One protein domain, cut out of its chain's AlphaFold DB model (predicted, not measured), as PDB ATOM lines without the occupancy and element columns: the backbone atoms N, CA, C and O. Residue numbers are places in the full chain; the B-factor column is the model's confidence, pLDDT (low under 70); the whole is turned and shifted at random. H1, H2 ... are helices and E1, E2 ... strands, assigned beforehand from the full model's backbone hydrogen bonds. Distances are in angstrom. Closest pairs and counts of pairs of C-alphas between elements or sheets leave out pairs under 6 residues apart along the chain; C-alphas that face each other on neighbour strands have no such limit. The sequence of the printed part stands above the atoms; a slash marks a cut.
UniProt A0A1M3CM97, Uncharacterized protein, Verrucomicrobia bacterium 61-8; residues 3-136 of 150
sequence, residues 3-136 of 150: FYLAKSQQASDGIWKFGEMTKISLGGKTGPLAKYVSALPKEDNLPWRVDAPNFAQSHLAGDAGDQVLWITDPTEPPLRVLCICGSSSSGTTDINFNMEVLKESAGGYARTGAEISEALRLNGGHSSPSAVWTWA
ATOM      1  N   PHE A   3      39.203 120.846  14.747       86.19
ATOM      2  CA  PHE A   3      39.249 120.563  16.175       86.19
ATOM      3  C   PHE A   3      40.517 119.820  16.539       86.19
ATOM      4  O   PHE A   3      40.982 118.967  15.777       86.19
ATOM      5  N   TYR A   4      41.015 120.086  17.737       90.12
ATOM      6  CA  TYR A   4      42.189 119.434  18.280       90.12
ATOM      7  C   TYR A   4      41.973 119.076  19.743       90.12
ATOM      8  O   TYR A   4      41.320 119.811  20.476       90.12
ATOM      9  N   LEU A   5      42.537 117.952  20.164       92.19
ATOM     10  CA  LEU A   5      42.817 117.683  21.567       92.19
ATOM     11  C   LEU A   5      44.250 118.129  21.830       92.19
ATOM     12  O   LEU A   5      45.151 117.709  21.105       92.19
ATOM     13  N   ALA A   6      44.457 118.966  22.836       93.88
ATOM     14  CA  ALA A   6      45.770 119.465  23.192       93.88
ATOM     15  C   ALA A   6      46.096 119.136  24.642       93.88
ATOM     16  O   ALA A   6      45.320 119.468  25.548       93.88
ATOM     17  N   LYS A   7      47.296 118.587  24.857       92.56
ATOM     18  CA  LYS A   7      47.884 118.573  26.196       92.56
ATOM     19  C   LYS A   7      48.047 120.001  26.657       92.56
ATOM     20  O   LYS A   7      48.590 120.826  25.918       92.56
ATOM     21  N   SER A   8      47.572 120.304  27.853       92.06
ATOM     22  CA  SER A   8      47.577 121.678  28.320       92.06
ATOM     23  C   SER A   8      48.123 121.815  29.728       92.06
ATOM     24  O   SER A   8      47.983 120.932  30.572       92.06
ATOM     25  N   GLN A   9      48.746 122.959  29.968       91.69
ATOM     26  CA  GLN A   9      49.164 123.380  31.288       91.69
ATOM     27  C   GLN A   9      48.712 124.820  31.491       91.69
ATOM     28  O   GLN A   9      49.045 125.695  30.689       91.69
ATOM     29  N   GLN A  10      47.983 125.066  32.575       90.12
ATOM     30  CA  GLN A  10      47.693 126.419  33.024       90.12
ATOM     31  C   GLN A  10      48.738 126.831  34.059       90.12
ATOM     32  O   GLN A  10      48.906 126.169  35.085       90.12
ATOM     33  N   ALA A  11      49.471 127.903  33.779       87.19
ATOM     34  CA  ALA A  11      50.360 128.522  34.747       87.19
ATOM     35  C   ALA A  11      49.556 129.290  35.812       87.19
ATOM     36  O   ALA A  11      48.372 129.585  35.644       87.19
ATOM     37  N   SER A  12      50.199 129.602  36.940       86.69
ATOM     38  CA  SER A  12      49.566 130.281  38.081       86.69
ATOM     39  C   SER A  12      49.089 131.705  37.770       86.69
ATOM     40  O   SER A  12      48.221 132.224  38.462       86.69
ATOM     41  N   ASP A  13      49.630 132.319  36.721       85.06
ATOM     42  CA  ASP A  13      49.204 133.602  36.155       85.06
ATOM     43  C   ASP A  13      47.986 133.475  35.214       85.06
ATOM     44  O   ASP A  13      47.513 134.465  34.657       85.06
ATOM     45  N   GLY A  14      47.460 132.260  35.040       86.50
ATOM     46  CA  GLY A  14      46.313 131.961  34.192       86.50
ATOM     47  C   GLY A  14      46.652 131.762  32.714       86.50
ATOM     48  O   GLY A  14      45.722 131.528  31.934       86.50
ATOM     49  N   ILE A  15      47.934 131.820  32.328       93.56
ATOM     50  CA  ILE A  15      48.391 131.586  30.955       93.56
ATOM     51  C   ILE A  15      48.332 130.097  30.622       93.56
ATOM     52  O   ILE A  15      48.868 129.251  31.337       93.56
ATOM     53  N   TRP A  16      47.704 129.779  29.495       93.50
ATOM     54  CA  TRP A  16      47.659 128.434  28.942       93.50
ATOM     55  C   TRP A  16      48.841 128.180  28.018       93.50
ATOM     56  O   TRP A  16      49.144 128.976  27.128       93.50
ATOM     57  N   LYS A  17      49.466 127.020  28.192       93.81
ATOM     58  CA  LYS A  17      50.422 126.443  27.249       93.81
ATOM     59  C   LYS A  17      49.809 125.191  26.655       93.81
ATOM     60  O   LYS A  17      49.375 124.313  27.398       93.81
ATOM     61  N   PHE A  18      49.792 125.116  25.329       92.69
ATOM     62  CA  PHE A  18      49.324 123.944  24.599       92.69
ATOM     63  C   PHE A  18      50.528 123.216  24.014       92.69
ATOM     64  O   PHE A  18      51.339 123.815  23.312       92.69
ATOM     65  N   GLY A  19      50.668 121.947  24.382       88.69
ATOM     66  CA  GLY A  19      51.712 121.062  23.892       88.69
ATOM     67  C   GLY A  19      51.282 120.368  22.606       88.69
ATOM     68  O   GLY A  19      50.762 120.989  21.682       88.69
ATOM     69  N   GLU A  20      51.502 119.058  22.555       89.44
ATOM     70  CA  GLU A  20      51.101 118.233  21.419       89.44
ATOM     71  C   GLU A  20      49.594 118.346  21.144       89.44
ATOM     72  O   GLU A  20      48.773 118.246  22.063       89.44
ATOM     73  N   MET A  21      49.250 118.546  19.868       91.12
ATOM     74  CA  MET A  21      47.877 118.675  19.392       91.12
ATOM     75  C   MET A  21      47.526 117.524  18.456       91.12
ATOM     76  O   MET A  21      48.148 117.341  17.410       91.12
ATOM     77  N   THR A  22      46.469 116.790  18.788       89.31
ATOM     78  CA  THR A  22      45.928 115.717  17.950       89.31
ATOM     79  C   THR A  22      44.654 116.192  17.269       89.31
ATOM     80  O   THR A  22      43.699 116.590  17.932       89.31
ATOM     81  N   LYS A  23      44.620 116.141  15.933       87.19
ATOM     82  CA  LYS A  23      43.451 116.559  15.150       87.19
ATOM     83  C   LYS A  23      42.271 115.613  15.380       87.19
ATOM     84  O   LYS A  23      42.384 114.405  15.185       87.19
ATOM     85  N   ILE A  24      41.113 116.175  15.707       81.44
ATOM     86  CA  ILE A  24      39.856 115.451  15.885       81.44
ATOM     87  C   ILE A  24      39.089 115.489  14.561       81.44
ATOM     88  O   ILE A  24      38.704 116.553  14.069       81.44
ATOM     89  N   SER A  25      38.860 114.316  13.968       72.88
ATOM     90  CA  SER A  25      38.030 114.204  12.770       72.88
ATOM     91  C   SER A  25      36.550 114.302  13.131       72.88
ATOM     92  O   SER A  25      36.044 113.525  13.942       72.88
ATOM     93  N   LEU A  26      35.850 115.228  12.481       66.62
ATOM     94  CA  LEU A  26      34.392 115.334  12.550       66.62
ATOM     95  C   LEU A  26      33.693 114.471  11.489       66.62
ATOM     96  O   LEU A  26      32.472 114.378  11.476       66.62
ATOM     97  N   GLY A  27      34.453 113.870  10.569       57.25
ATOM     98  CA  GLY A  27      33.906 113.113   9.448       57.25
ATOM     99  C   GLY A  27      33.350 111.749   9.866       57.25
ATOM    100  O   GLY A  27      34.029 110.978  10.541       57.25
ATOM    101  N   GLY A  28      32.141 111.435   9.388       51.66
ATOM    102  CA  GLY A  28      31.502 110.119   9.514       51.66
ATOM    103  C   GLY A  28      30.850 109.840  10.875       51.66
ATOM    104  O   GLY A  28      31.148 110.483  11.878       51.66
ATOM    105  N   LYS A  29      29.958 108.837  10.920       54.16
ATOM    106  CA  LYS A  29      29.220 108.421  12.136       54.16
ATOM    107  C   LYS A  29      30.110 107.965  13.299       54.16
ATOM    108  O   LYS A  29      29.653 107.906  14.433       54.16
ATOM    109  N   THR A  30      31.353 107.590  13.014       55.31
ATOM    110  CA  THR A  30      32.282 106.982  13.975       55.31
ATOM    111  C   THR A  30      33.305 107.965  14.541       55.31
ATOM    112  O   THR A  30      34.062 107.589  15.440       55.31
ATOM    113  N   GLY A  31      33.331 109.214  14.057       62.69
ATOM    114  CA  GLY A  31      34.167 110.270  14.626       62.69
ATOM    115  C   GLY A  31      33.770 110.580  16.077       62.69
ATOM    116  O   GLY A  31      32.616 110.359  16.449       62.69
ATOM    117  N   PRO A  32      34.676 111.103  16.922       64.00
ATOM    118  CA  PRO A  32      34.390 111.304  18.347       64.00
ATOM    119  C   PRO A  32      33.171 112.186  18.628       64.00
ATOM    120  O   PRO A  32      32.410 111.923  19.553       64.00
ATOM    121  N   LEU A  33      32.943 113.191  17.781       65.38
ATOM    122  CA  LEU A  33      31.778 114.064  17.877       65.38
ATOM    123  C   LEU A  33      30.477 113.345  17.475       65.38
ATOM    124  O   LEU A  33      29.457 113.454  18.153       65.38
ATOM    125  N   ALA A  34      30.520 112.558  16.398       61.06
ATOM    126  CA  ALA A  34      29.378 111.778  15.934       61.06
ATOM    127  C   ALA A  34      29.035 110.614  16.881       61.06
ATOM    128  O   ALA A  34      27.865 110.255  16.995       61.06
ATOM    129  N   LYS A  35      30.015 110.081  17.630       62.72
ATOM    130  CA  LYS A  35      29.757 109.142  18.734       62.72
ATOM    131  C   LYS A  35      28.841 109.764  19.782       62.72
ATOM    132  O   LYS A  35      27.892 109.104  20.198       62.72
ATOM    133  N   TYR A  36      29.061 111.035  20.127       60.91
ATOM    134  CA  TYR A  36      28.194 111.756  21.059       60.91
ATOM    135  C   TYR A  36      26.770 111.882  20.517       60.91
ATOM    136  O   TYR A  36      25.832 111.578  21.237       60.91
ATOM    137  N   VAL A  37      26.620 112.205  19.224       57.94
ATOM    138  CA  VAL A  37      25.322 112.228  18.521       57.94
ATOM    139  C   VAL A  37      24.629 110.863  18.522       57.94
ATOM    140  O   VAL A  37      23.418 110.779  18.699       57.94
ATOM    141  N   SER A  38      25.384 109.784  18.323       55.53
ATOM    142  CA  SER A  38      24.844 108.420  18.288       55.53
ATOM    143  C   SER A  38      24.493 107.859  19.670       55.53
ATOM    144  O   SER A  38      23.707 106.916  19.757       55.53
ATOM    145  N   ALA A  39      25.073 108.430  20.731       59.06
ATOM    146  CA  ALA A  39      24.812 108.086  22.126       59.06
ATOM    147  C   ALA A  39      23.672 108.916  22.745       59.06
ATOM    148  O   ALA A  39      23.316 108.695  23.903       59.06
ATOM    149  N   LEU A  40      23.098 109.862  21.990       58.34
ATOM    150  CA  LEU A  40      21.956 110.656  22.431       58.34
ATOM    151  C   LEU A  40      20.715 109.783  22.626       58.34
ATOM    152  O   LEU A  40      20.578 108.742  21.969       58.34
ATOM    153  N   PRO A  41      19.776 110.218  23.488       52.06
ATOM    154  CA  PRO A  41      18.450 109.630  23.526       52.06
ATOM    155  C   PRO A  41      17.896 109.563  22.103       52.06
ATOM    156  O   PRO A  41      17.896 110.550  21.373       52.06
ATOM    157  N   LYS A  42      17.439 108.375  21.706       54.62
ATOM    158  CA  LYS A  42      16.806 108.142  20.398       54.62
ATOM    159  C   LYS A  42      15.424 108.802  20.294       54.62
ATOM    160  O   LYS A  42      14.761 108.661  19.273       54.62
ATOM    161  N   GLU A  43      14.985 109.458  21.366       57.44
ATOM    162  CA  GLU A  43      13.802 110.301  21.392       57.44
ATOM    163  C   GLU A  43      14.173 111.689  20.862       57.44
ATOM    164  O   GLU A  43      15.064 112.360  21.387       57.44
ATOM    165  N   ASP A  44      13.504 112.091  19.784       62.03
ATOM    166  CA  ASP A  44      13.696 113.385  19.139       62.03
ATOM    167  C   ASP A  44      13.461 114.554  20.125       62.03
ATOM    168  O   ASP A  44      12.570 114.510  20.972       62.03
ATOM    169  N   ASN A  45      14.201 115.653  19.934       59.84
ATOM    170  CA  ASN A  45      13.963 116.985  20.521       59.84
ATOM    171  C   ASN A  45      14.343 117.239  21.993       59.84
ATOM    172  O   ASN A  45      13.898 118.244  22.553       59.84
ATOM    173  N   LEU A  46      15.213 116.439  22.620       70.81
ATOM    174  CA  LEU A  46      15.819 116.833  23.902       70.81
ATOM    175  C   LEU A  46      17.190 117.504  23.697       70.81
ATOM    176  O   LEU A  46      18.109 116.867  23.170       70.81
ATOM    177  N   PRO A  47      17.360 118.782  24.096       77.31
ATOM    178  CA  PRO A  47      18.658 119.436  24.056       77.31
ATOM    179  C   PRO A  47      19.594 118.834  25.107       77.31
ATOM    180  O   PRO A  47      19.172 118.433  26.192       77.31
ATOM    181  N   TRP A  48      20.883 118.815  24.801       78.69
ATOM    182  CA  TRP A  48      21.921 118.305  25.692       78.69
ATOM    183  C   TRP A  48      23.140 119.222  25.694       78.69
ATOM    184  O   TRP A  48      23.355 120.015  24.775       78.69
ATOM    185  N   ARG A  49      23.945 119.092  26.751       84.81
ATOM    186  CA  ARG A  49      25.183 119.838  26.966       84.81
ATOM    187  C   ARG A  49      26.240 118.932  27.578       84.81
ATOM    188  O   ARG A  49      25.944 118.132  28.461       84.81
ATOM    189  N   VAL A  50      27.476 119.113  27.131       83.38
ATOM    190  CA  VAL A  50      28.663 118.415  27.624       83.38
ATOM    191  C   VAL A  50      29.759 119.431  27.813       83.38
ATOM    192  O   VAL A  50      30.086 120.164  26.879       83.38
ATOM    193  N   ASP A  51      30.367 119.456  28.987       89.06
ATOM    194  CA  ASP A  51      31.558 120.268  29.181       89.06
ATOM    195  C   ASP A  51      32.744 119.634  28.442       89.06
ATOM    196  O   ASP A  51      32.940 118.414  28.461       89.06
ATOM    197  N   ALA A  52      33.543 120.463  27.771       88.81
ATOM    198  CA  ALA A  52      34.623 119.994  26.907       88.81
ATOM    199  C   ALA A  52      35.674 119.121  27.629       88.81
ATOM    200  O   ALA A  52      36.102 118.132  27.030       88.81
ATOM    201  N   PRO A  53      36.051 119.381  28.903       86.88
ATOM    202  CA  PRO A  53      36.949 118.487  29.640       86.88
ATOM    203  C   PRO A  53      36.371 117.079  29.835       86.88
ATOM    204  O   PRO A  53      37.088 116.087  29.699       86.88
ATOM    205  N   ASN A  54      35.063 116.974  30.091       86.38
ATOM    206  CA  ASN A  54      34.395 115.682  30.243       86.38
ATOM    207  C   ASN A  54      34.350 114.942  28.904       86.38
ATOM    208  O   ASN A  54      34.599 113.736  28.860       86.38
ATOM    209  N   PHE A  55      34.087 115.660  27.807       85.19
ATOM    210  CA  PHE A  55      34.143 115.107  26.453       85.19
ATOM    211  C   PHE A  55      35.541 114.572  26.113       85.19
ATOM    212  O   PHE A  55      35.661 113.446  25.629       85.19
ATOM    213  N   ALA A  56      36.596 115.335  26.416       87.81
ATOM    214  CA  ALA A  56      37.975 114.928  26.170       87.81
ATOM    215  C   ALA A  56      38.315 113.595  26.851       87.81
ATOM    216  O   ALA A  56      38.764 112.661  26.185       87.81
ATOM    217  N   GLN A  57      38.012 113.466  28.142       87.12
ATOM    218  CA  GLN A  57      38.321 112.253  28.904       87.12
ATOM    219  C   GLN A  57      37.512 111.042  28.429       87.12
ATOM    220  O   GLN A  57      38.055 109.963  28.210       87.12
ATOM    221  N   SER A  58      36.205 111.217  28.227       82.38
ATOM    222  CA  SER A  58      35.309 110.093  27.926       82.38
ATOM    223  C   SER A  58      35.338 109.634  26.463       82.38
ATOM    224  O   SER A  58      35.028 108.476  26.192       82.38
ATOM    225  N   HIS A  59      35.704 110.507  25.515       79.94
ATOM    226  CA  HIS A  59      35.554 110.223  24.078       79.94
ATOM    227  C   HIS A  59      36.829 110.390  23.255       79.94
ATOM    228  O   HIS A  59      36.901 109.847  22.147       79.94
ATOM    229  N   LEU A  60      37.821 111.120  23.767       83.69
ATOM    230  CA  LEU A  60      39.086 111.371  23.075       83.69
ATOM    231  C   LEU A  60      40.288 110.718  23.759       83.69
ATOM    232  O   LEU A  60      41.400 110.893  23.275       83.69
ATOM    233  N   ALA A  61      40.065 109.972  24.849       85.44
ATOM    234  CA  ALA A  61      41.125 109.444  25.708       85.44
ATOM    235  C   ALA A  61      42.092 110.544  26.193       85.44
ATOM    236  O   ALA A  61      43.288 110.301  26.324       85.44
ATOM    237  N   GLY A  62      41.570 111.756  26.411       85.88
ATOM    238  CA  GLY A  62      42.336 112.858  26.979       85.88
ATOM    239  C   GLY A  62      42.593 112.658  28.467       85.88
ATOM    240  O   GLY A  62      41.773 112.073  29.180       85.88
ATOM    241  N   ASP A  63      43.716 113.184  28.933       90.56
ATOM    242  CA  ASP A  63      44.084 113.188  30.341       90.56
ATOM    243  C   ASP A  63      43.370 114.321  31.100       90.56
ATOM    244  O   ASP A  63      42.790 115.256  30.531       90.56
ATOM    245  N   ALA A  64      43.415 114.259  32.433       85.81
ATOM    246  CA  ALA A  64      42.934 115.350  33.268       85.81
ATOM    247  C   ALA A  64      43.730 116.634  32.972       85.81
ATOM    248  O   ALA A  64      44.939 116.694  33.183       85.81
ATOM    249  N   GLY A  65      43.030 117.673  32.516       86.62
ATOM    250  CA  GLY A  65      43.629 118.956  32.149       86.62
ATOM    251  C   GLY A  65      43.778 119.169  30.645       86.62
ATOM    252  O   GLY A  65      43.960 120.315  30.237       86.62
ATOM    253  N   ASP A  66      43.618 118.145  29.806       92.25
ATOM    254  CA  ASP A  66      43.625 118.329  28.352       92.25
ATOM    255  C   ASP A  66      42.488 119.252  27.897       92.25
ATOM    256  O   ASP A  66      41.392 119.267  28.467       92.25
ATOM    257  N   GLN A  67      42.757 120.056  26.865       93.19
ATOM    258  CA  GLN A  67      41.794 121.010  26.315       93.19
ATOM    259  C   GLN A  67      41.406 120.624  24.899       93.19
ATOM    260  O   GLN A  67      42.242 120.230  24.085       93.19
ATOM    261  N   VAL A  68      40.126 120.802  24.587       92.69
ATOM    262  CA  VAL A  68      39.656 120.770  23.207       92.69
ATOM    263  C   VAL A  68      39.812 122.173  22.636       92.69
ATOM    264  O   VAL A  68      39.286 123.141  23.185       92.69
ATOM    265  N   LEU A  69      40.552 122.281  21.541       93.62
ATOM    266  CA  LEU A  69      40.820 123.528  20.845       93.62
ATOM    267  C   LEU A  69      40.121 123.544  19.496       93.62
ATOM    268  O   LEU A  69      39.994 122.518  18.823       93.62
ATOM    269  N   TRP A  70      39.728 124.738  19.084       90.94
ATOM    270  CA  TRP A  70      39.252 125.018  17.747       90.94
ATOM    271  C   TRP A  70      40.191 126.007  17.079       90.94
ATOM    272  O   TRP A  70      40.406 127.112  17.570       90.94
ATOM    273  N   ILE A  71      40.736 125.602  15.937       88.06
ATOM    274  CA  ILE A  71      41.671 126.416  15.165       88.06
ATOM    275  C   ILE A  71      41.018 126.714  13.824       88.06
ATOM    276  O   ILE A  71      40.831 125.813  12.997       88.06
ATOM    277  N   THR A  72      40.630 127.971  13.622       82.19
ATOM    278  CA  THR A  72      40.053 128.479  12.373       82.19
ATOM    279  C   THR A  72      41.128 128.560  11.294       82.19
ATOM    280  O   THR A  72      40.998 127.907  10.247       82.19
ATOM    281  N   ASP A  73      42.209 129.253  11.638       83.75
ATOM    282  CA  ASP A  73      43.432 129.477  10.879       83.75
ATOM    283  C   ASP A  73      44.641 129.130  11.776       83.75
ATOM    284  O   ASP A  73      44.676 129.557  12.929       83.75
ATOM    285  N   PRO A  74      45.623 128.335  11.311       81.69
ATOM    286  CA  PRO A  74      46.807 127.989  12.107       81.69
ATOM    287  C   PRO A  74      47.702 129.185  12.476       81.69
ATOM    288  O   PRO A  74      48.601 129.022  13.297       81.69
ATOM    289  N   THR A  75      47.503 130.349  11.855       85.19
ATOM    290  CA  THR A  75      48.212 131.597  12.170       85.19
ATOM    291  C   THR A  75      47.503 132.443  13.229       85.19
ATOM    292  O   THR A  75      48.080 133.413  13.713       85.19
ATOM    293  N   GLU A  76      46.278 132.075  13.613       87.44
ATOM    294  CA  GLU A  76      45.500 132.750  14.650       87.44
ATOM    295  C   GLU A  76      45.601 132.010  15.996       87.44
ATOM    296  O   GLU A  76      45.815 130.792  16.034       87.44
ATOM    297  N   PRO A  77      45.405 132.713  17.128       91.00
ATOM    298  CA  PRO A  77      45.286 132.063  18.426       91.00
ATOM    299  C   PRO A  77      44.168 131.006  18.424       91.00
ATOM    300  O   PRO A  77      43.087 131.252  17.883       91.00
ATOM    301  N   PRO A  78      44.374 129.846  19.070       93.62
ATOM    302  CA  PRO A  78      43.330 128.844  19.180       93.62
ATOM    303  C   PRO A  78      42.189 129.356  20.059       93.62
ATOM    304  O   PRO A  78      42.396 130.032  21.070       93.62
ATOM    305  N   LEU A  79      40.977 128.941  19.727       94.19
ATOM    306  CA  LEU A  79      39.823 129.077  20.599       94.19
ATOM    307  C   LEU A  79      39.761 127.860  21.520       94.19
ATOM    308  O   LEU A  79      40.014 126.730  21.091       94.19
ATOM    309  N   ARG A  80      39.393 128.065  22.783       94.44
ATOM    310  CA  ARG A  80      39.223 126.968  23.740       94.44
ATOM    311  C   ARG A  80      37.762 126.570  23.808       94.44
ATOM    312  O   ARG A  80      36.932 127.381  24.202       94.44
ATOM    313  N   VAL A  81      37.436 125.327  23.469       92.56
ATOM    314  CA  VAL A  81      36.062 124.833  23.584       92.56
ATOM    315  C   VAL A  81      35.713 124.695  25.064       92.56
ATOM    316  O   VAL A  81      36.432 124.052  25.825       92.56
ATOM    317  N   LEU A  82      34.610 125.316  25.471       93.00
ATOM    318  CA  LEU A  82      34.092 125.273  26.837       93.00
ATOM    319  C   LEU A  82      33.072 124.150  26.988       93.00
ATOM    320  O   LEU A  82      33.146 123.341  27.912       93.00
ATOM    321  N   CYS A  83      32.122 124.086  26.058       89.38
ATOM    322  CA  CYS A  83      31.113 123.042  26.024       89.38
ATOM    323  C   CYS A  83      30.609 122.786  24.605       89.38
ATOM    324  O   CYS A  83      30.710 123.634  23.712       89.38
ATOM    325  N   ILE A  84      30.061 121.591  24.430       85.69
ATOM    326  CA  ILE A  84      29.417 121.120  23.213       85.69
ATOM    327  C   ILE A  84      27.951 120.900  23.565       85.69
ATOM    328  O   ILE A  84      27.633 120.143  24.486       85.69
ATOM    329  N   CYS A  85      27.067 121.572  22.848       84.00
ATOM    330  CA  CYS A  85      25.627 121.436  23.000       84.00
ATOM    331  C   CYS A  85      25.036 120.870  21.718       84.00
ATOM    332  O   CYS A  85      25.599 121.054  20.642       84.00
ATOM    333  N   GLY A  86      23.863 120.260  21.797       80.25
ATOM    334  CA  GLY A  86      23.169 119.876  20.581       80.25
ATOM    335  C   GLY A  86      21.726 119.480  20.790       80.25
ATOM    336  O   GLY A  86      21.222 119.420  21.911       80.25
ATOM    337  N   SER A  87      21.075 119.219  19.667       79.31
ATOM    338  CA  SER A  87      19.700 118.743  19.577       79.31
ATOM    339  C   SER A  87      19.536 117.925  18.303       79.31
ATOM    340  O   SER A  87      20.059 118.298  17.252       79.31
ATOM    341  N   SER A  88      18.795 116.824  18.386       76.31
ATOM    342  CA  SER A  88      18.527 115.942  17.249       76.31
ATOM    343  C   SER A  88      17.038 115.868  16.943       76.31
ATOM    344  O   SER A  88      16.208 115.891  17.850       76.31
ATOM    345  N   SER A  89      16.738 115.720  15.660       75.56
ATOM    346  CA  SER A  89      15.449 115.313  15.113       75.56
ATOM    347  C   SER A  89      15.653 114.139  14.150       75.56
ATOM    348  O   SER A  89      16.785 113.824  13.763       75.56
ATOM    349  N   SER A  90      14.557 113.530  13.694       73.81
ATOM    350  CA  SER A  90      14.582 112.441  12.710       73.81
ATOM    351  C   SER A  90      15.361 112.748  11.419       73.81
ATOM    352  O   SER A  90      15.896 111.823  10.807       73.81
ATOM    353  N   GLY A  91      15.467 114.018  11.006       77.56
ATOM    354  CA  GLY A  91      16.123 114.422   9.752       77.56
ATOM    355  C   GLY A  91      17.425 115.212   9.904       77.56
ATOM    356  O   GLY A  91      18.206 115.291   8.950       77.56
ATOM    357  N   THR A  92      17.683 115.802  11.073       81.25
ATOM    358  CA  THR A  92      18.847 116.667  11.310       81.25
ATOM    359  C   THR A  92      19.365 116.546  12.737       81.25
ATOM    360  O   THR A  92      18.596 116.362  13.676       81.25
ATOM    361  N   THR A  93      20.673 116.725  12.917       79.81
ATOM    362  CA  THR A  93      21.263 116.977  14.238       79.81
ATOM    363  C   THR A  93      22.054 118.268  14.193       79.81
ATOM    364  O   THR A  93      22.960 118.389  13.375       79.81
ATOM    365  N   ASP A  94      21.742 119.197  15.088       81.75
ATOM    366  CA  ASP A  94      22.493 120.434  15.275       81.75
ATOM    367  C   ASP A  94      23.430 120.299  16.475       81.75
ATOM    368  O   ASP A  94      23.034 119.813  17.537       81.75
ATOM    369  N   ILE A  95      24.673 120.737  16.299       82.50
ATOM    370  CA  ILE A  95      25.692 120.824  17.341       82.50
ATOM    371  C   ILE A  95      26.208 122.250  17.391       82.50
ATOM    372  O   ILE A  95      26.597 122.800  16.368       82.50
ATOM    373  N   ASN A  96      26.271 122.805  18.595       86.12
ATOM    374  CA  ASN A  96      26.852 124.102  18.887       86.12
ATOM    375  C   ASN A  96      28.100 123.926  19.751       86.12
ATOM    376  O   ASN A  96      28.096 123.177  20.731       86.12
ATOM    377  N   PHE A  97      29.149 124.658  19.413       87.00
ATOM    378  CA  PHE A  97      30.404 124.698  20.146       87.00
ATOM    379  C   PHE A  97      30.550 126.069  20.756       87.00
ATOM    380  O   PHE A  97      30.743 127.039  20.031       87.00
ATOM    381  N   ASN A  98      30.467 126.140  22.079       90.62
ATOM    382  CA  ASN A  98      30.727 127.376  22.797       90.62
ATOM    383  C   ASN A  98      32.203 127.414  23.154       90.62
ATOM    384  O   ASN A  98      32.741 126.455  23.719       90.62
ATOM    385  N   MET A  99      32.853 128.508  22.797       92.62
ATOM    386  CA  MET A  99      34.296 128.635  22.832       92.62
ATOM    387  C   MET A  99      34.694 129.955  23.467       92.62
ATOM    388  O   MET A  99      34.058 130.977  23.245       92.62
ATOM    389  N   GLU A 100      35.780 129.934  24.223       94.56
ATOM    390  CA  GLU A 100      36.430 131.129  24.738       94.56
ATOM    391  C   GLU A 100      37.531 131.573  23.776       94.56
ATOM    392  O   GLU A 100      38.367 130.769  23.347       94.56
ATOM    393  N   VAL A 101      37.553 132.869  23.478       93.69
ATOM    394  CA  VAL A 101      38.612 133.497  22.696       93.69
ATOM    395  C   VAL A 101      39.852 133.637  23.570       93.69
ATOM    396  O   VAL A 101      39.816 134.226  24.661       93.69
ATOM    397  N   LEU A 102      40.970 133.127  23.070       94.44
ATOM    398  CA  LEU A 102      42.275 133.334  23.673       94.44
ATOM    399  C   LEU A 102      43.050 134.396  22.895       94.44
ATOM    400  O   LEU A 102      42.840 134.597  21.702       94.44
ATOM    401  N   LYS A 103      43.963 135.078  23.582       94.44
ATOM    402  CA  LYS A 103      44.926 135.992  22.964       94.44
ATOM    403  C   LYS A 103      46.338 135.518  23.241       94.44
ATOM    404  O   LYS A 103      46.603 134.966  24.309       94.44
ATOM    405  N   GLU A 104      47.246 135.780  22.315       93.94
ATOM    406  CA  GLU A 104      48.667 135.577  22.571       93.94
ATOM    407  C   GLU A 104      49.134 136.403  23.770       93.94
ATOM    408  O   GLU A 104      48.693 137.530  24.021       93.94
ATOM    409  N   SER A 105      50.026 135.800  24.544       92.88
ATOM    410  CA  SER A 105      50.686 136.417  25.680       92.88
ATOM    411  C   SER A 105      52.108 135.880  25.802       92.88
ATOM    412  O   SER A 105      52.480 134.903  25.149       92.88
ATOM    413  N   ALA A 106      52.922 136.517  26.643       89.81
ATOM    414  CA  ALA A 106      54.300 136.101  26.856       89.81
ATOM    415  C   ALA A 106      54.344 134.641  27.344       89.81
ATOM    416  O   ALA A 106      53.989 134.335  28.478       89.81
ATOM    417  N   GLY A 107      54.775 133.734  26.465       86.50
ATOM    418  CA  GLY A 107      54.922 132.315  26.778       86.50
ATOM    419  C   GLY A 107      53.653 131.464  26.660       86.50
ATOM    420  O   GLY A 107      53.682 130.334  27.146       86.50
ATOM    421  N   GLY A 108      52.573 131.945  26.032       93.38
ATOM    422  CA  GLY A 108      51.379 131.130  25.780       93.38
ATOM    423  C   GLY A 108      50.147 131.946  25.398       93.38
ATOM    424  O   GLY A 108      50.241 132.941  24.682       93.38
ATOM    425  N   TYR A 109      48.987 131.526  25.900       94.88
ATOM    426  CA  TYR A 109      47.696 132.123  25.580       94.88
ATOM    427  C   TYR A 109      46.938 132.548  26.837       94.88
ATOM    428  O   TYR A 109      46.705 131.755  27.749       94.88
ATOM    429  N   ALA A 110      46.523 133.810  26.880       94.31
ATOM    430  CA  ALA A 110      45.706 134.357  27.952       94.31
ATOM    431  C   ALA A 110      44.221 134.295  27.590       94.31
ATOM    432  O   ALA A 110      43.831 134.486  26.435       94.31
ATOM    433  N   ARG A 111      43.378 134.113  28.607       92.44
ATOM    434  CA  ARG A 111      41.927 134.250  28.469       92.44
ATOM    435  C   ARG A 111      41.574 135.707  28.171       92.44
ATOM    436  O   ARG A 111      42.138 136.619  28.778       92.44
ATOM    437  N   THR A 112      40.634 135.930  27.258       91.12
ATOM    438  CA  THR A 112      40.082 137.274  27.008       91.12
ATOM    439  C   THR A 112      38.778 137.520  27.765       91.12
ATOM    440  O   THR A 112      38.427 138.671  28.004       91.12
ATOM    441  N   GLY A 113      38.072 136.447  28.142       88.31
ATOM    442  CA  GLY A 113      36.707 136.501  28.669       88.31
ATOM    443  C   GLY A 113      35.629 136.668  27.591       88.31
ATOM    444  O   GLY A 113      34.450 136.640  27.924       88.31
ATOM    445  N   ALA A 114      36.005 136.828  26.317       90.88
ATOM    446  CA  ALA A 114      35.057 136.819  25.212       90.88
ATOM    447  C   ALA A 114      34.711 135.375  24.826       90.88
ATOM    448  O   ALA A 114      35.596 134.526  24.711       90.88
ATOM    449  N   GLU A 115      33.426 135.119  24.595       91.94
ATOM    450  CA  GLU A 115      32.912 133.829  24.144       91.94
ATOM    451  C   GLU A 115      32.268 133.966  22.765       91.94
ATOM    452  O   GLU A 115      31.638 134.980  22.456       91.94
ATOM    453  N   ILE A 116      32.428 132.932  21.944       89.75
ATOM    454  CA  ILE A 116      31.810 132.810  20.625       89.75
ATOM    455  C   ILE A 116      31.241 131.404  20.439       89.75
ATOM    456  O   ILE A 116      31.658 130.455  21.109       89.75
ATOM    457  N   SER A 117      30.300 131.274  19.507       87.56
ATOM    458  CA  SER A 117      29.640 130.007  19.213       87.56
ATOM    459  C   SER A 117      29.672 129.708  17.724       87.56
ATOM    460  O   SER A 117      29.314 130.558  16.914       87.56
ATOM    461  N   GLU A 118      30.035 128.477  17.384       84.81
ATOM    462  CA  GLU A 118      29.965 127.942  16.022       84.81
ATOM    463  C   GLU A 118      29.024 126.742  15.982       84.81
ATOM    464  O   GLU A 118      28.896 126.026  16.979       84.81
ATOM    465  N   ALA A 119      28.382 126.501  14.838       83.94
ATOM    466  CA  ALA A 119      27.417 125.416  14.705       83.94
ATOM    467  C   ALA A 119      27.658 124.512  13.493       83.94
ATOM    468  O   ALA A 119      28.019 124.939  12.395       83.94
ATOM    469  N   LEU A 120      27.404 123.223  13.701       81.88
ATOM    470  CA  LEU A 120      27.450 122.181  12.689       81.88
ATOM    471  C   LEU A 120      26.115 121.448  12.642       81.88
ATOM    472  O   LEU A 120      25.565 121.079  13.675       81.88
ATOM    473  N   ARG A 121      25.637 121.172  11.431       83.50
ATOM    474  CA  ARG A 121      24.444 120.364  11.178       83.50
ATOM    475  C   ARG A 121      24.807 119.066  10.478       83.50
ATOM    476  O   ARG A 121      25.460 119.090   9.438       83.50
ATOM    477  N   LEU A 122      24.337 117.945  11.008       79.81
ATOM    478  CA  LEU A 122      24.335 116.644  10.350       79.81
ATOM    479  C   LEU A 122      23.024 116.486   9.573       79.81
ATOM    480  O   LEU A 122      21.970 116.256  10.169       79.81
ATOM    481  N   ASN A 123      23.077 116.609   8.249       80.88
ATOM    482  CA  ASN A 123      21.911 116.419   7.384       80.88
ATOM    483  C   ASN A 123      21.666 114.931   7.134       80.88
ATOM    484  O   ASN A 123      22.616 114.191   6.891       80.88
ATOM    485  N   GLY A 124      20.402 114.502   7.168       76.94
ATOM    486  CA  GLY A 124      20.006 113.092   7.092       76.94
ATOM    487  C   GLY A 124      19.883 112.416   8.461       76.94
ATOM    488  O   GLY A 124      19.439 111.274   8.532       76.94
ATOM    489  N   GLY A 125      20.245 113.114   9.541       70.19
ATOM    490  CA  GLY A 125      20.119 112.632  10.912       70.19
ATOM    491  C   GLY A 125      21.148 111.563  11.291       70.19
ATOM    492  O   GLY A 125      21.863 110.996  10.464       70.19
ATOM    493  N   HIS A 126      21.224 111.270  12.587       68.31
ATOM    494  CA  HIS A 126      22.186 110.323  13.159       68.31
ATOM    495  C   HIS A 126      22.023 108.880  12.635       68.31
ATOM    496  O   HIS A 126      22.980 108.099  12.589       68.31
ATOM    497  N   SER A 127      20.812 108.515  12.211       68.19
ATOM    498  CA  SER A 127      20.461 107.176  11.739       68.19
ATOM    499  C   SER A 127      20.802 106.942  10.261       68.19
ATOM    500  O   SER A 127      21.071 105.798   9.886       68.19
ATOM    501  N   SER A 128      20.943 107.979   9.424       71.75
ATOM    502  CA  SER A 128      21.188 107.802   7.981       71.75
ATOM    503  C   SER A 128      22.653 107.493   7.639       71.75
ATOM    504  O   SER A 128      23.543 108.243   8.037       71.75
ATOM    505  N   PRO A 129      22.962 106.411   6.896       68.75
ATOM    506  CA  PRO A 129      24.329 106.099   6.461       68.75
ATOM    507  C   PRO A 129      24.911 107.134   5.487       68.75
ATOM    508  O   PRO A 129      26.127 107.192   5.336       68.75
ATOM    509  N   SER A 130      24.069 107.958   4.862       75.62
ATOM    510  CA  SER A 130      24.473 109.042   3.965       75.62
ATOM    511  C   SER A 130      24.545 110.403   4.661       75.62
ATOM    512  O   SER A 130      24.563 111.426   3.983       75.62
ATOM    513  N   ALA A 131      24.547 110.439   5.997       73.50
ATOM    514  CA  ALA A 131      24.528 111.696   6.726       73.50
ATOM    515  C   ALA A 131      25.815 112.514   6.519       73.50
ATOM    516  O   ALA A 131      26.924 111.975   6.567       73.50
ATOM    517  N   VAL A 132      25.663 113.825   6.311       76.88
ATOM    518  CA  VAL A 132      26.773 114.739   5.986       76.88
ATOM    519  C   VAL A 132      26.767 115.949   6.909       76.88
ATOM    520  O   VAL A 132      25.732 116.589   7.097       76.88
ATOM    521  N   TRP A 133      27.942 116.277   7.451       77.50
ATOM    522  CA  TRP A 133      28.161 117.497   8.221       77.50
ATOM    523  C   TRP A 133      28.272 118.719   7.313       77.50
ATOM    524  O   TRP A 133      29.043 118.730   6.356       77.50
ATOM    525  N   THR A 134      27.539 119.765   7.663       80.81
ATOM    526  CA  THR A 134      27.593 121.082   7.029       80.81
ATOM    527  C   THR A 134      27.687 122.161   8.091       80.81
ATOM    528  O   THR A 134      27.145 121.994   9.183       80.81
ATOM    529  N   TRP A 135      28.313 123.283   7.750       79.25
ATOM    530  CA  TRP A 135      28.226 124.487   8.566       79.25
ATOM    531  C   TRP A 135      26.778 124.944   8.659       79.25
ATOM    532  O   TRP A 135      26.078 125.020   7.647       79.25
ATOM    533  N   ALA A 136      26.342 125.217   9.880       75.12
ATOM    534  CA  ALA A 136      25.053 125.817  10.141       75.12
ATOM    535  C   ALA A 136      25.284 127.204  10.740       75.12
ATOM    536  O   ALA A 136      26.236 127.382  11.502       75.12
TER     537      ALA A 136
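What this domain is: This is residues 3 to 136 of the 150 residues of an uncharacterized protein of Verrucomicrobia bacterium 61-8 (UniProt A0A1M3CM97). The main picture is one long, strongly twisted antiparallel sheet of eight strands that folds round on itself: the long strands E5, E6 and E7 make a wall, and the hairpin E1 and E2, joined to that wall through E4, swings round at one end until the beginning of E2 comes near the beginning of E7. At the other end E3 adds to E5 and the short E8 to E7, while two short helices, H1 and H2, pack on the same face of the sheet. The printed part has 134 residues with, in order, E1, E2, H1, E3, H2, E4, E5, E6, E7 and E8; the class is mostly strand. The sheet is branched at E5. The whole is compact, with a radius of gyration of the C-alphas of 15.4 A, yet elongated in outline, spanning 48 by 26 by 24 A.

How they stand to each other: Begin with E5, residues 79 to 88, the strand with three neighbours. On one side of it lie E3, residues 48 to 51, beside residues 83 to 86, and E4, residues 67 to 71, beside residues 79 to 81; on the other side lies E6, residues 92 to 105. Look for N 50 and O 84, 2.8 A apart, between E3 and E5, and N 70 and O 79, 2.8 A, between E4 and E5. The hairpin E5 and E6 has N 85 and O 96 at 2.8 A. E6 forms a hairpin with E7, residues 108 to 123, with N 97 and O 118 at 2.8 A. E7 in turn forms one with E8, residues 132 to 136, where N 134 and O 121 are 2.8 A apart. E4, E5, E6, E7 and E8 are a meander, each strand the antiparallel neighbour of the one before. On the side of E4 away from E5 lies E1, residues 3 to 10, antiparallel to it, with N 4 and O 69 at 2.9 A. E1 forms a hairpin with E2, residues 16 to 24, with N 19 and O 7 at 2.8 A. E2 bends by 76 degrees at residue 20 and E7 by 90 degrees at residue 112; their closest C-alphas, those of Trp 16 and Tyr 109, are 5.0 A apart. H2, residues 52 to 59, is on the sheet at a height of 4.5 A, over none of its strands; its closest C-alpha to E5 is Ala 52, 4.7 A from that of Cys 83. H1, residues 32 to 38, is on the same face at a height of 6.9 A, only just over none, with 2 of its C-alphas falling on E6. H1 and H2 are close but not clearly touching, about perpendicular at 80 degrees, with the closest C-alphas, those of Pro 32 and His 59, 5.9 A apart. In H2 every O i to N i+4 pair is within hydrogen-bond range; in H1 it is 2 of 3.

Where its parts are: Find C-alpha 92 at (18.847, 116.667, 11.310); from there E6 runs 40.1 A to C-alpha 105 at (50.686, 136.417, 25.680). E7 returns over 37.7 A from residue 108 to 123, and E5 covers 25.2 A from residue 79 to 88. E1 opens the printed part at C-alpha 3, (39.249, 120.563, 16.175), and spans 19.7 A; E2 spans 20.0 A. The shorter elements are E3, E4, E8, H1 and H2. E8 ends at C-alpha 136, (25.053, 125.817, 10.141).

The domain as a whole: The C-alphas farthest apart, those of Ser 90 and Ala 106, are 48.3 A from each other. The printed part has no cut, and no link is long. Look at the B-factor column for the model's confidence: the mean pLDDT of the printed part is 81.8, and residues 26 to 45, 126 to 127 and 129 are under 70.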